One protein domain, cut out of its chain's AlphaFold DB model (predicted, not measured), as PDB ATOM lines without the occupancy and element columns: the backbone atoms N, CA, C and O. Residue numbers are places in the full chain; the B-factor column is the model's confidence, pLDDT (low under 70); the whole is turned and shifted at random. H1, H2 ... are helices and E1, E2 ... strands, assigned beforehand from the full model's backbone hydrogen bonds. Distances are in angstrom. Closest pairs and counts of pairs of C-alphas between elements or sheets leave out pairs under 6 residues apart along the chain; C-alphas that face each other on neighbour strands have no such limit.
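Overview. This is residues 4 to 68 of the 73 residues of an uncharacterized protein of Acidobacteria bacterium (UniProt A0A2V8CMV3). Picture a small three-stranded sheet in the middle of a flat domain, with the helix H2 packed over one of its faces, beyond E1 and E3. Toward the opposite end of the longest axis lie the short helix H1 and, near Gly 31, the far turn of a wide loop, residues 29 to 45, whose later residues run back to the sheet at E3. The printed part has 65 residues, with E1, E2, H1, E3 and H2 in that order along the chain; the sheet order is E2, E1, E3, antiparallel throughout. The class is mixed, helices and strands, though under half of the residues are in named elements. The whole is compact, with a radius of gyration of the C-alphas of 12.1 A and spans of 37 by 28 by 14 A.

Arrangement. Start at E1, residues 10 to 14, the inner strand. Beside it is the edge strand E2, residues 20 to 23, antiparallel at 142 degrees and forming a hairpin with E1; look for N 12 and O 21, 2.8 A apart and within hydrogen-bond range. The other edge strand, E3, residues 46 to 50, is antiparallel to E1 at 145 degrees, with N 13 and O 47 within hydrogen-bond range at 2.8 A. H2, residues 57 to 66, is on the sheet at a height of 9.3 A, giving two layers, helix on one face of a sheet. It lies over E1 and only just not over E3, with 5 and 2 of its C-alphas falling on them. On the local plane its line stands at 59 degrees to that of E1, only just slantwise to the strands. The closest C-alphas of E3 and H2 are those of Leu 49 and Leu 60, 6.4 A apart. H1, residues 25 to 28, is not on the sheet; it is apart from H2, and only just apart from E1, at 8.2 A. E2, H1 and E3 form a split strand-helix-strand unit, two strands of one sheet with a helix between them along the chain and E1 between them in the sheet, and its crossover is right-handed. In H2 every O i to N i+4 pair is within hydrogen-bond range; H1 is too short for such a pair.

Along the chain. Find C-alpha 10 at (209.146, 196.502, 143.246); from there E1 runs 12.9 A to C-alpha 14. E2 measures 9.9 A, E3 12.2 A and H1 5.4 A. H2 runs 14.1 A, to C-alpha 66 at (213.771, 210.681, 132.473).

Size, cuts and confidence. The C-alphas farthest apart are those of Gly 31 and Asp 66, 37.1 A. The printed part has no cut, and its one long link is H1 to E3. Mean pLDDT of the printed part is 92.7; residue 34 is under 70.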
ATOM      1  N   ASN A   4     195.446 197.067 141.229       90.69
ATOM      2  CA  ASN A   4     195.033 195.715 141.616       90.69
ATOM      3  C   ASN A   4     195.724 194.603 140.805       90.69
ATOM      4  O   ASN A   4     195.631 193.438 141.182       90.69
ATOM      5  N   ASP A   5     196.435 194.948 139.726       92.81
ATOM      6  CA  ASP A   5     197.129 193.982 138.863       92.81
ATOM      7  C   ASP A   5     198.600 193.774 139.267       92.81
ATOM      8  O   ASP A   5     199.345 193.058 138.591       92.81
ATOM      9  N   ILE A   6     199.066 194.415 140.347       93.19
ATOM     10  CA  ILE A   6     200.451 194.281 140.805       93.19
ATOM     11  C   ILE A   6     200.671 192.868 141.359       93.19
ATOM     12  O   ILE A   6     200.179 192.516 142.424       93.19
ATOM     13  N   GLN A   7     201.470 192.074 140.647       92.81
ATOM     14  CA  GLN A   7     201.830 190.702 141.040       92.81
ATOM     15  C   GLN A   7     203.326 190.506 141.298       92.81
ATOM     16  O   GLN A   7     203.766 189.403 141.617       92.81
ATOM     17  N   ARG A   8     204.139 191.552 141.123       94.50
ATOM     18  CA  ARG A   8     205.592 191.475 141.309       94.50
ATOM     19  C   ARG A   8     206.048 192.488 142.347       94.50
ATOM     20  O   ARG A   8     205.567 193.623 142.307       94.50
ATOM     21  N   PRO A   9     207.003 192.141 143.219       95.12
ATOM     22  CA  PRO A   9     207.599 193.129 144.095       95.12
ATOM     23  C   PRO A   9     208.296 194.213 143.266       95.12
ATOM     24  O   PRO A   9     208.693 193.991 142.114       95.12
ATOM     25  N   GLY A  10     208.404 195.402 143.841       96.94
ATOM     26  CA  GLY A  10     209.146 196.502 143.246       96.94
ATOM     27  C   GLY A  10     208.782 197.868 143.805       96.94
ATOM     28  O   GLY A  10     207.969 198.007 144.719       96.94
ATOM     29  N   ALA A  11     209.405 198.881 143.219       97.75
ATOM     30  CA  ALA A  11     209.055 200.279 143.394       97.75
ATOM     31  C   ALA A  11     208.137 200.714 142.245       97.75
ATOM     32  O   ALA A  11     208.461 200.519 141.070       97.75
ATOM     33  N   TYR A  12     207.000 201.306 142.589       97.38
ATOM     34  CA  TYR A  12     205.952 201.743 141.677       97.38
ATOM     35  C   TYR A  12     205.628 203.218 141.902       97.38
ATOM     36  O   TYR A  12     205.762 203.722 143.009       97.38
ATOM     37  N   LEU A  13     205.166 203.898 140.864       97.75
ATOM     38  CA  LEU A  13     204.723 205.286 140.900       97.75
ATOM     39  C   LEU A  13     203.231 205.341 140.588       97.75
ATOM     40  O   LEU A  13     202.805 204.771 139.582       97.75
ATOM     41  N   ILE A  14     202.440 206.020 141.420       96.75
ATOM     42  CA  ILE A  14     201.030 206.297 141.120       96.75
ATOM     43  C   ILE A  14     200.981 207.404 140.072       96.75
ATOM     44  O   ILE A  14     201.316 208.548 140.355       96.75
ATOM     45  N   CYS A  15     200.539 207.082 138.857       96.19
ATOM     46  CA  CYS A  15     200.608 208.003 137.719       96.19
ATOM     47  C   CYS A  15     199.811 209.299 137.934       96.19
ATOM     48  O   CYS A  15     200.158 210.324 137.362       96.19
ATOM     49  N   GLY A  16     198.735 209.249 138.727       93.81
ATOM     50  CA  GLY A  16     197.873 210.407 138.970       93.81
ATOM     51  C   GLY A  16     198.413 211.400 140.001       93.81
ATOM     52  O   GLY A  16     198.149 212.590 139.876       93.81
ATOM     53  N   SER A  17     199.153 210.928 141.007       94.50
ATOM     54  CA  SER A  17     199.654 211.767 142.108       94.50
ATOM     55  C   SER A  17     201.170 211.936 142.109       94.50
ATOM     56  O   SER A  17     201.683 212.841 142.755       94.50
ATOM     57  N   GLY A  18     201.893 211.085 141.380       96.56
ATOM     58  CA  GLY A  18     203.348 211.051 141.385       96.56
ATOM     59  C   GLY A  18     203.941 210.455 142.656       96.56
ATOM     60  O   GLY A  18     205.135 210.635 142.869       96.56
ATOM     61  N   ASP A  19     203.153 209.777 143.498       96.06
ATOM     62  CA  ASP A  19     203.628 209.191 144.757       96.06
ATOM     63  C   ASP A  19     204.362 207.861 144.528       96.06
ATOM     64  O   ASP A  19     203.950 207.033 143.707       96.06
ATOM     65  N   LEU A  20     205.425 207.626 145.304       96.62
ATOM     66  CA  LEU A  20     206.147 206.356 145.323       96.62
ATOM     67  C   LEU A  20     205.442 205.344 146.221       96.62
ATOM     68  O   LEU A  20     205.168 205.598 147.392       96.62
ATOM     69  N   VAL A  21     205.279 204.138 145.697       95.38
ATOM     70  CA  VAL A  21     204.793 202.968 146.415       95.38
ATOM     71  C   VAL A  21     205.842 201.870 146.343       95.38
ATOM     72  O   VAL A  21     206.280 201.469 145.267       95.38
ATOM     73  N   ARG A  22     206.226 201.337 147.501       95.25
ATOM     74  CA  ARG A  22     207.124 200.183 147.602       95.25
ATOM     75  C   ARG A  22     206.307 198.944 147.934       95.25
ATOM     76  O   ARG A  22     205.666 198.891 148.979       95.25
ATOM     77  N   VAL A  23     206.346 197.955 147.048       94.31
ATOM     78  CA  VAL A  23     205.626 196.686 147.187       94.31
ATOM     79  C   VAL A  23     206.650 195.578 147.455       94.31
ATOM     80  O   VAL A  23     207.317 195.135 146.517       94.31
ATOM     81  N   PRO A  24     206.851 195.154 148.717       92.69
ATOM     82  CA  PRO A  24     207.726 194.030 149.043       92.69
ATOM     83  C   PRO A  24     207.083 192.688 148.661       92.69
ATOM     84  O   PRO A  24     205.876 192.608 148.447       92.69
ATOM     85  N   GLN A  25     207.881 191.617 148.615       91.19
ATOM     86  CA  GLN A  25     207.396 190.266 148.293       91.19
ATOM     87  C   GLN A  25     206.288 189.804 149.251       91.19
ATOM     88  O   GLN A  25     205.288 189.244 148.807       91.19
ATOM     89  N   ASP A  26     206.431 190.091 150.545       88.81
ATOM     90  CA  ASP A  26     205.466 189.675 151.571       88.81
ATOM     91  C   ASP A  26     204.099 190.354 151.405       88.81
ATOM     92  O   ASP A  26     203.081 189.794 151.800       88.81
ATOM     93  N   ALA A  27     204.047 191.527 150.757       87.38
ATOM     94  CA  ALA A  27     202.787 192.200 150.430       87.38
ATOM     95  C   ALA A  27     201.974 191.465 149.352       87.38
ATOM     96  O   ALA A  27     200.792 191.751 149.179       87.38
ATOM     97  N   LEU A  28     202.611 190.548 148.618       88.44
ATOM     98  CA  LEU A  28     202.024 189.760 147.535       88.44
ATOM     99  C   LEU A  28     201.860 188.281 147.916       88.44
ATOM    100  O   LEU A  28     201.372 187.487 147.111       88.44
ATOM    101  N   ALA A  29     202.294 187.891 149.119       86.81
ATOM    102  CA  ALA A  29     202.229 186.513 149.576       86.81
ATOM    103  C   ALA A  29     200.762 186.068 149.777       86.81
ATOM    104  O   ALA A  29     199.976 186.791 150.397       86.81
ATOM    105  N   PRO A  30     200.367 184.874 149.292       83.12
ATOM    106  CA  PRO A  30     199.021 184.349 149.507       83.12
ATOM    107  C   PRO A  30     198.666 184.260 150.995       83.12
ATOM    108  O   PRO A  30     199.480 183.835 151.809       83.12
ATOM    109  N   GLY A  31     197.431 184.621 151.346       81.69
ATOM    110  CA  GLY A  31     196.940 184.552 152.728       81.69
ATOM    111  C   GLY A  31     197.305 185.753 153.608       81.69
ATOM    112  O   GLY A  31     196.861 185.805 154.753       81.69
ATOM    113  N   HIS A  32     198.045 186.733 153.086       74.19
ATOM    114  CA  HIS A  32     198.272 188.007 153.764       74.19
ATOM    115  C   HIS A  32     197.223 189.039 153.338       74.19
ATOM    116  O   HIS A  32     196.899 189.173 152.157       74.19
ATOM    117  N   SER A  33     196.692 189.790 154.304       73.00
ATOM    118  CA  SER A  33     195.895 190.979 153.997       73.00
ATOM    119  C   SER A  33     196.782 192.025 153.307       73.00
ATOM    120  O   SER A  33     197.935 192.187 153.721       73.00
ATOM    121  N   PRO A  34     196.276 192.767 152.302       69.25
ATOM    122  CA  PRO A  34     197.046 193.823 151.657       69.25
ATOM    123  C   PRO A  34     197.567 194.829 152.687       69.25
ATOM    124  O   PRO A  34     196.793 195.391 153.461       69.25
ATOM    125  N   LEU A  35     198.879 195.075 152.680       73.94
ATOM    126  CA  LEU A  35     199.512 196.045 153.583       73.94
ATOM    127  C   LEU A  35     199.100 197.490 153.268       73.94
ATOM    128  O   LEU A  35     199.129 198.348 154.146       73.94
ATOM    129  N   ILE A  36     198.721 197.761 152.015       77.38
ATOM    130  CA  ILE A  36     198.316 199.082 151.536       77.38
ATOM    131  C   ILE A  36     197.017 198.931 150.750       77.38
ATOM    132  O   ILE A  36     196.931 198.131 149.819       77.38
ATOM    133  N   THR A  37     196.018 199.733 151.108       83.44
ATOM    134  CA  THR A  37     194.765 199.867 150.359       83.44
ATOM    135  C   THR A  37     194.672 201.285 149.815       83.44
ATOM    136  O   THR A  37     194.827 202.246 150.565       83.44
ATOM    137  N   VAL A  38     194.399 201.419 148.517       85.75
ATOM    138  CA  VAL A  38     194.154 202.713 147.873       85.75
ATOM    139  C   VAL A  38     192.660 202.844 147.617       85.75
ATOM    140  O   VAL A  38     192.074 202.018 146.924       85.75
ATOM    141  N   THR A  39     192.048 203.888 148.173       89.44
ATOM    142  CA  THR A  39     190.652 204.241 147.883       89.44
ATOM    143  C   THR A  39     190.645 205.413 146.916       89.44
ATOM    144  O   THR A  39     191.263 206.439 147.182       89.44
ATOM    145  N   SER A  40     189.968 205.254 145.784       89.06
ATOM    146  CA  SER A  40     189.906 206.255 144.721       89.06
ATOM    147  C   SER A  40     188.509 206.277 144.107       89.06
ATOM    148  O   SER A  40     187.813 205.263 144.097       89.06
ATOM    149  N   MET A  41     188.116 207.432 143.569       89.38
ATOM    150  CA  MET A  41     186.879 207.593 142.796       89.38
ATOM    151  C   MET A  41     186.979 206.986 141.384       89.38
ATOM    152  O   MET A  41     185.973 206.906 140.682       89.38
ATOM    153  N   GLY A  42     188.175 206.578 140.950       87.44
ATOM    154  CA  GLY A  42     188.426 206.013 139.624       87.44
ATOM    155  C   GLY A  42     189.609 205.044 139.600       87.44
ATOM    156  O   GLY A  42     190.167 204.696 140.640       87.44
ATOM    157  N   GLU A  43     189.995 204.603 138.400       91.00
ATOM    158  CA  GLU A  43     191.118 203.677 138.216       91.00
ATOM    159  C   GLU A  43     192.436 204.295 138.716       91.00
ATOM    160  O   GLU A  43     192.875 205.339 138.231       91.00
ATOM    161  N   THR A  44     193.107 203.616 139.649       95.50
ATOM    162  CA  THR A  44     194.463 203.981 140.074       95.50
ATOM    163  C   THR A  44     195.476 203.284 139.179       95.50
ATOM    164  O   THR A  44     195.712 202.081 139.304       95.50
ATOM    165  N   ARG A  45     196.101 204.046 138.279       96.62
ATOM    166  CA  ARG A  45     197.186 203.549 137.427       96.62
ATOM    167  C   ARG A  45     198.538 203.694 138.101       96.62
ATOM    168  O   ARG A  45     198.826 204.717 138.720       96.62
ATOM    169  N   VAL A  46     199.379 202.685 137.901       97.06
ATOM    170  CA  VAL A  46     200.770 202.683 138.347       97.06
ATOM    171  C   VAL A  46     201.747 202.349 137.221       97.06
ATOM    172  O   VAL A  46     201.435 201.570 136.306       97.06
ATOM    173  N   ALA A  47     202.949 202.904 137.338       97.62
ATOM    174  CA  ALA A  47     204.125 202.567 136.546       97.62
ATOM    175  C   ALA A  47     205.170 201.893 137.442       97.62
ATOM    176  O   ALA A  47     205.376 202.318 138.575       97.62
ATOM    177  N   LYS A  48     205.829 200.839 136.958       97.88
ATOM    178  CA  LYS A  48     206.924 200.201 137.697       97.88
ATOM    179  C   LYS A  48     208.226 200.937 137.393       97.88
ATOM    180  O   LYS A  48     208.569 201.077 136.225       97.88
ATOM    181  N   LEU A  49     208.929 201.381 138.431       98.06
ATOM    182  CA  LEU A  49     210.210 202.085 138.314       98.06
ATOM    183  C   LEU A  49     211.409 201.155 138.550       98.06
ATOM    184  O   LEU A  49     212.438 201.311 137.908       98.06
ATOM    185  N   SER A  50     211.292 200.191 139.470       98.25
ATOM    186  CA  SER A  50     212.355 199.216 139.760       98.25
ATOM    187  C   SER A  50     211.770 197.886 140.231       98.25
ATOM    188  O   SER A  50     210.717 197.845 140.872       98.25
ATOM    189  N   ASP A  51     212.461 196.783 139.937       97.62
ATOM    190  CA  ASP A  51     212.185 195.468 140.526       97.62
ATOM    191  C   ASP A  51     212.601 195.391 142.001       97.62
ATOM    192  O   ASP A  51     212.059 194.575 142.743       97.62
ATOM    193  N   ASN A  52     213.512 196.260 142.445       97.38
ATOM    194  CA  ASN A  52     213.965 196.342 143.826       97.38
ATOM    195  C   ASN A  52     213.096 197.336 144.626       97.38
ATOM    196  O   ASN A  52     213.210 198.549 144.429       97.38
ATOM    197  N   PRO A  53     212.265 196.886 145.589       95.88
ATOM    198  CA  PRO A  53     211.483 197.791 146.435       95.88
ATOM    199  C   PRO A  53     212.359 198.699 147.312       95.88
ATOM    200  O   PRO A  53     211.880 199.714 147.817       95.88
ATOM    201  N   ALA A  54     213.628 198.335 147.530       96.56
ATOM    202  CA  ALA A  54     214.580 199.077 148.347       96.56
ATOM    203  C   ALA A  54     215.387 200.126 147.559       96.56
ATOM    204  O   ALA A  54     216.183 200.830 148.176       96.56
ATOM    205  N   GLU A  55     215.165 200.271 146.246       98.31
ATOM    206  CA  GLU A  55     215.924 201.189 145.386       98.31
ATOM    207  C   GLU A  55     216.025 202.606 145.995       98.31
ATOM    208  O   GLU A  55     215.032 203.113 146.547       98.31
ATOM    209  N   PRO A  56     217.197 203.267 145.950       98.06
ATOM    210  CA  PRO A  56     217.353 204.608 146.495       98.06
ATOM    211  C   PRO A  56     216.411 205.612 145.834       98.06
ATOM    212  O   PRO A  56     216.193 205.606 144.623       98.06
ATOM    213  N   ILE A  57     215.885 206.533 146.640       97.50
ATOM    214  CA  ILE A  57     214.898 207.512 146.174       97.50
ATOM    215  C   ILE A  57     215.445 208.408 145.056       97.50
ATOM    216  O   ILE A  57     214.719 208.724 144.122       97.50
ATOM    217  N   SER A  58     216.731 208.767 145.103       97.88
ATOM    218  CA  SER A  58     217.387 209.580 144.074       97.88
ATOM    219  C   SER A  58     217.405 208.892 142.708       97.88
ATOM    220  O   SER A  58     217.145 209.547 141.704       97.88
ATOM    221  N   VAL A  59     217.646 207.578 142.677       98.31
ATOM    222  CA  VAL A  59     217.628 206.765 141.451       98.31
ATOM    223  C   VAL A  59     216.212 206.695 140.887       98.31
ATOM    224  O   VAL A  59     216.006 206.938 139.703       98.31
ATOM    225  N   LEU A  60     215.221 206.435 141.745       98.56
ATOM    226  CA  LEU A  60     213.815 206.365 141.342       98.56
ATOM    227  C   LEU A  60     213.297 207.701 140.797       98.56
ATOM    228  O   LEU A  60     212.576 207.710 139.805       98.56
ATOM    229  N   ARG A  61     213.678 208.822 141.422       98.06
ATOM    230  CA  ARG A  61     213.329 210.171 140.954       98.06
ATOM    231  C   ARG A  61     213.937 210.469 139.588       98.06
ATOM    232  O   ARG A  61     213.220 210.955 138.723       98.06
ATOM    233  N   ALA A  62     215.224 210.167 139.405       98.06
ATOM    234  CA  ALA A  62     215.898 210.357 138.123       98.06
ATOM    235  C   ALA A  62     215.225 209.520 137.028       98.06
ATOM    236  O   ALA A  62     214.787 210.070 136.027       98.06
ATOM    237  N   PHE A  63     215.009 208.225 137.277       98.25
ATOM    238  CA  PHE A  63     214.342 207.337 136.326       98.25
ATOM    239  C   PHE A  63     212.921 207.804 135.977       98.25
ATOM    240  O   PHE A  63     212.529 207.778 134.815       98.25
ATOM    241  N   ALA A  64     212.134 208.235 136.967       97.94
ATOM    242  CA  ALA A  64     210.789 208.752 136.733       97.94
ATOM    243  C   ALA A  64     210.811 210.039 135.889       97.94
ATOM    244  O   ALA A  64     210.051 210.137 134.927       97.94
ATOM    245  N   ALA A  65     211.705 210.979 136.210       96.56
ATOM    246  CA  ALA A  65     211.867 212.225 135.466       96.56
ATOM    247  C   ALA A  65     212.333 211.986 134.020       96.56
ATOM    248  O   ALA A  65     211.775 212.581 133.104       96.56
ATOM    249  N   ASP A  66     213.276 211.064 133.804       97.94
ATOM    250  CA  ASP A  66     213.771 210.681 132.473       97.94
ATOM    251  C   ASP A  66     212.681 210.047 131.587       97.94
ATOM    252  O   ASP A  66     212.832 209.977 130.369       97.94
ATOM    253  N   ASN A  67     211.587 209.572 132.192       97.38
ATOM    254  CA  ASN A  67     210.438 208.966 131.514       97.38
ATOM    255  C   ASN A  67     209.172 209.845 131.587       97.38
ATOM    256  O   ASN A  67     208.062 209.328 131.452       97.38
ATOM    257  N   ASP A  68     209.330 211.150 131.827       96.62
ATOM    258  CA  ASP A  68     208.249 212.146 131.850       96.62
ATOM    259  C   ASP A  68     207.139 211.876 132.885       96.62
ATOM    260  O   ASP A  68     205.995 212.319 132.739       96.62
TER     261      ASP A  68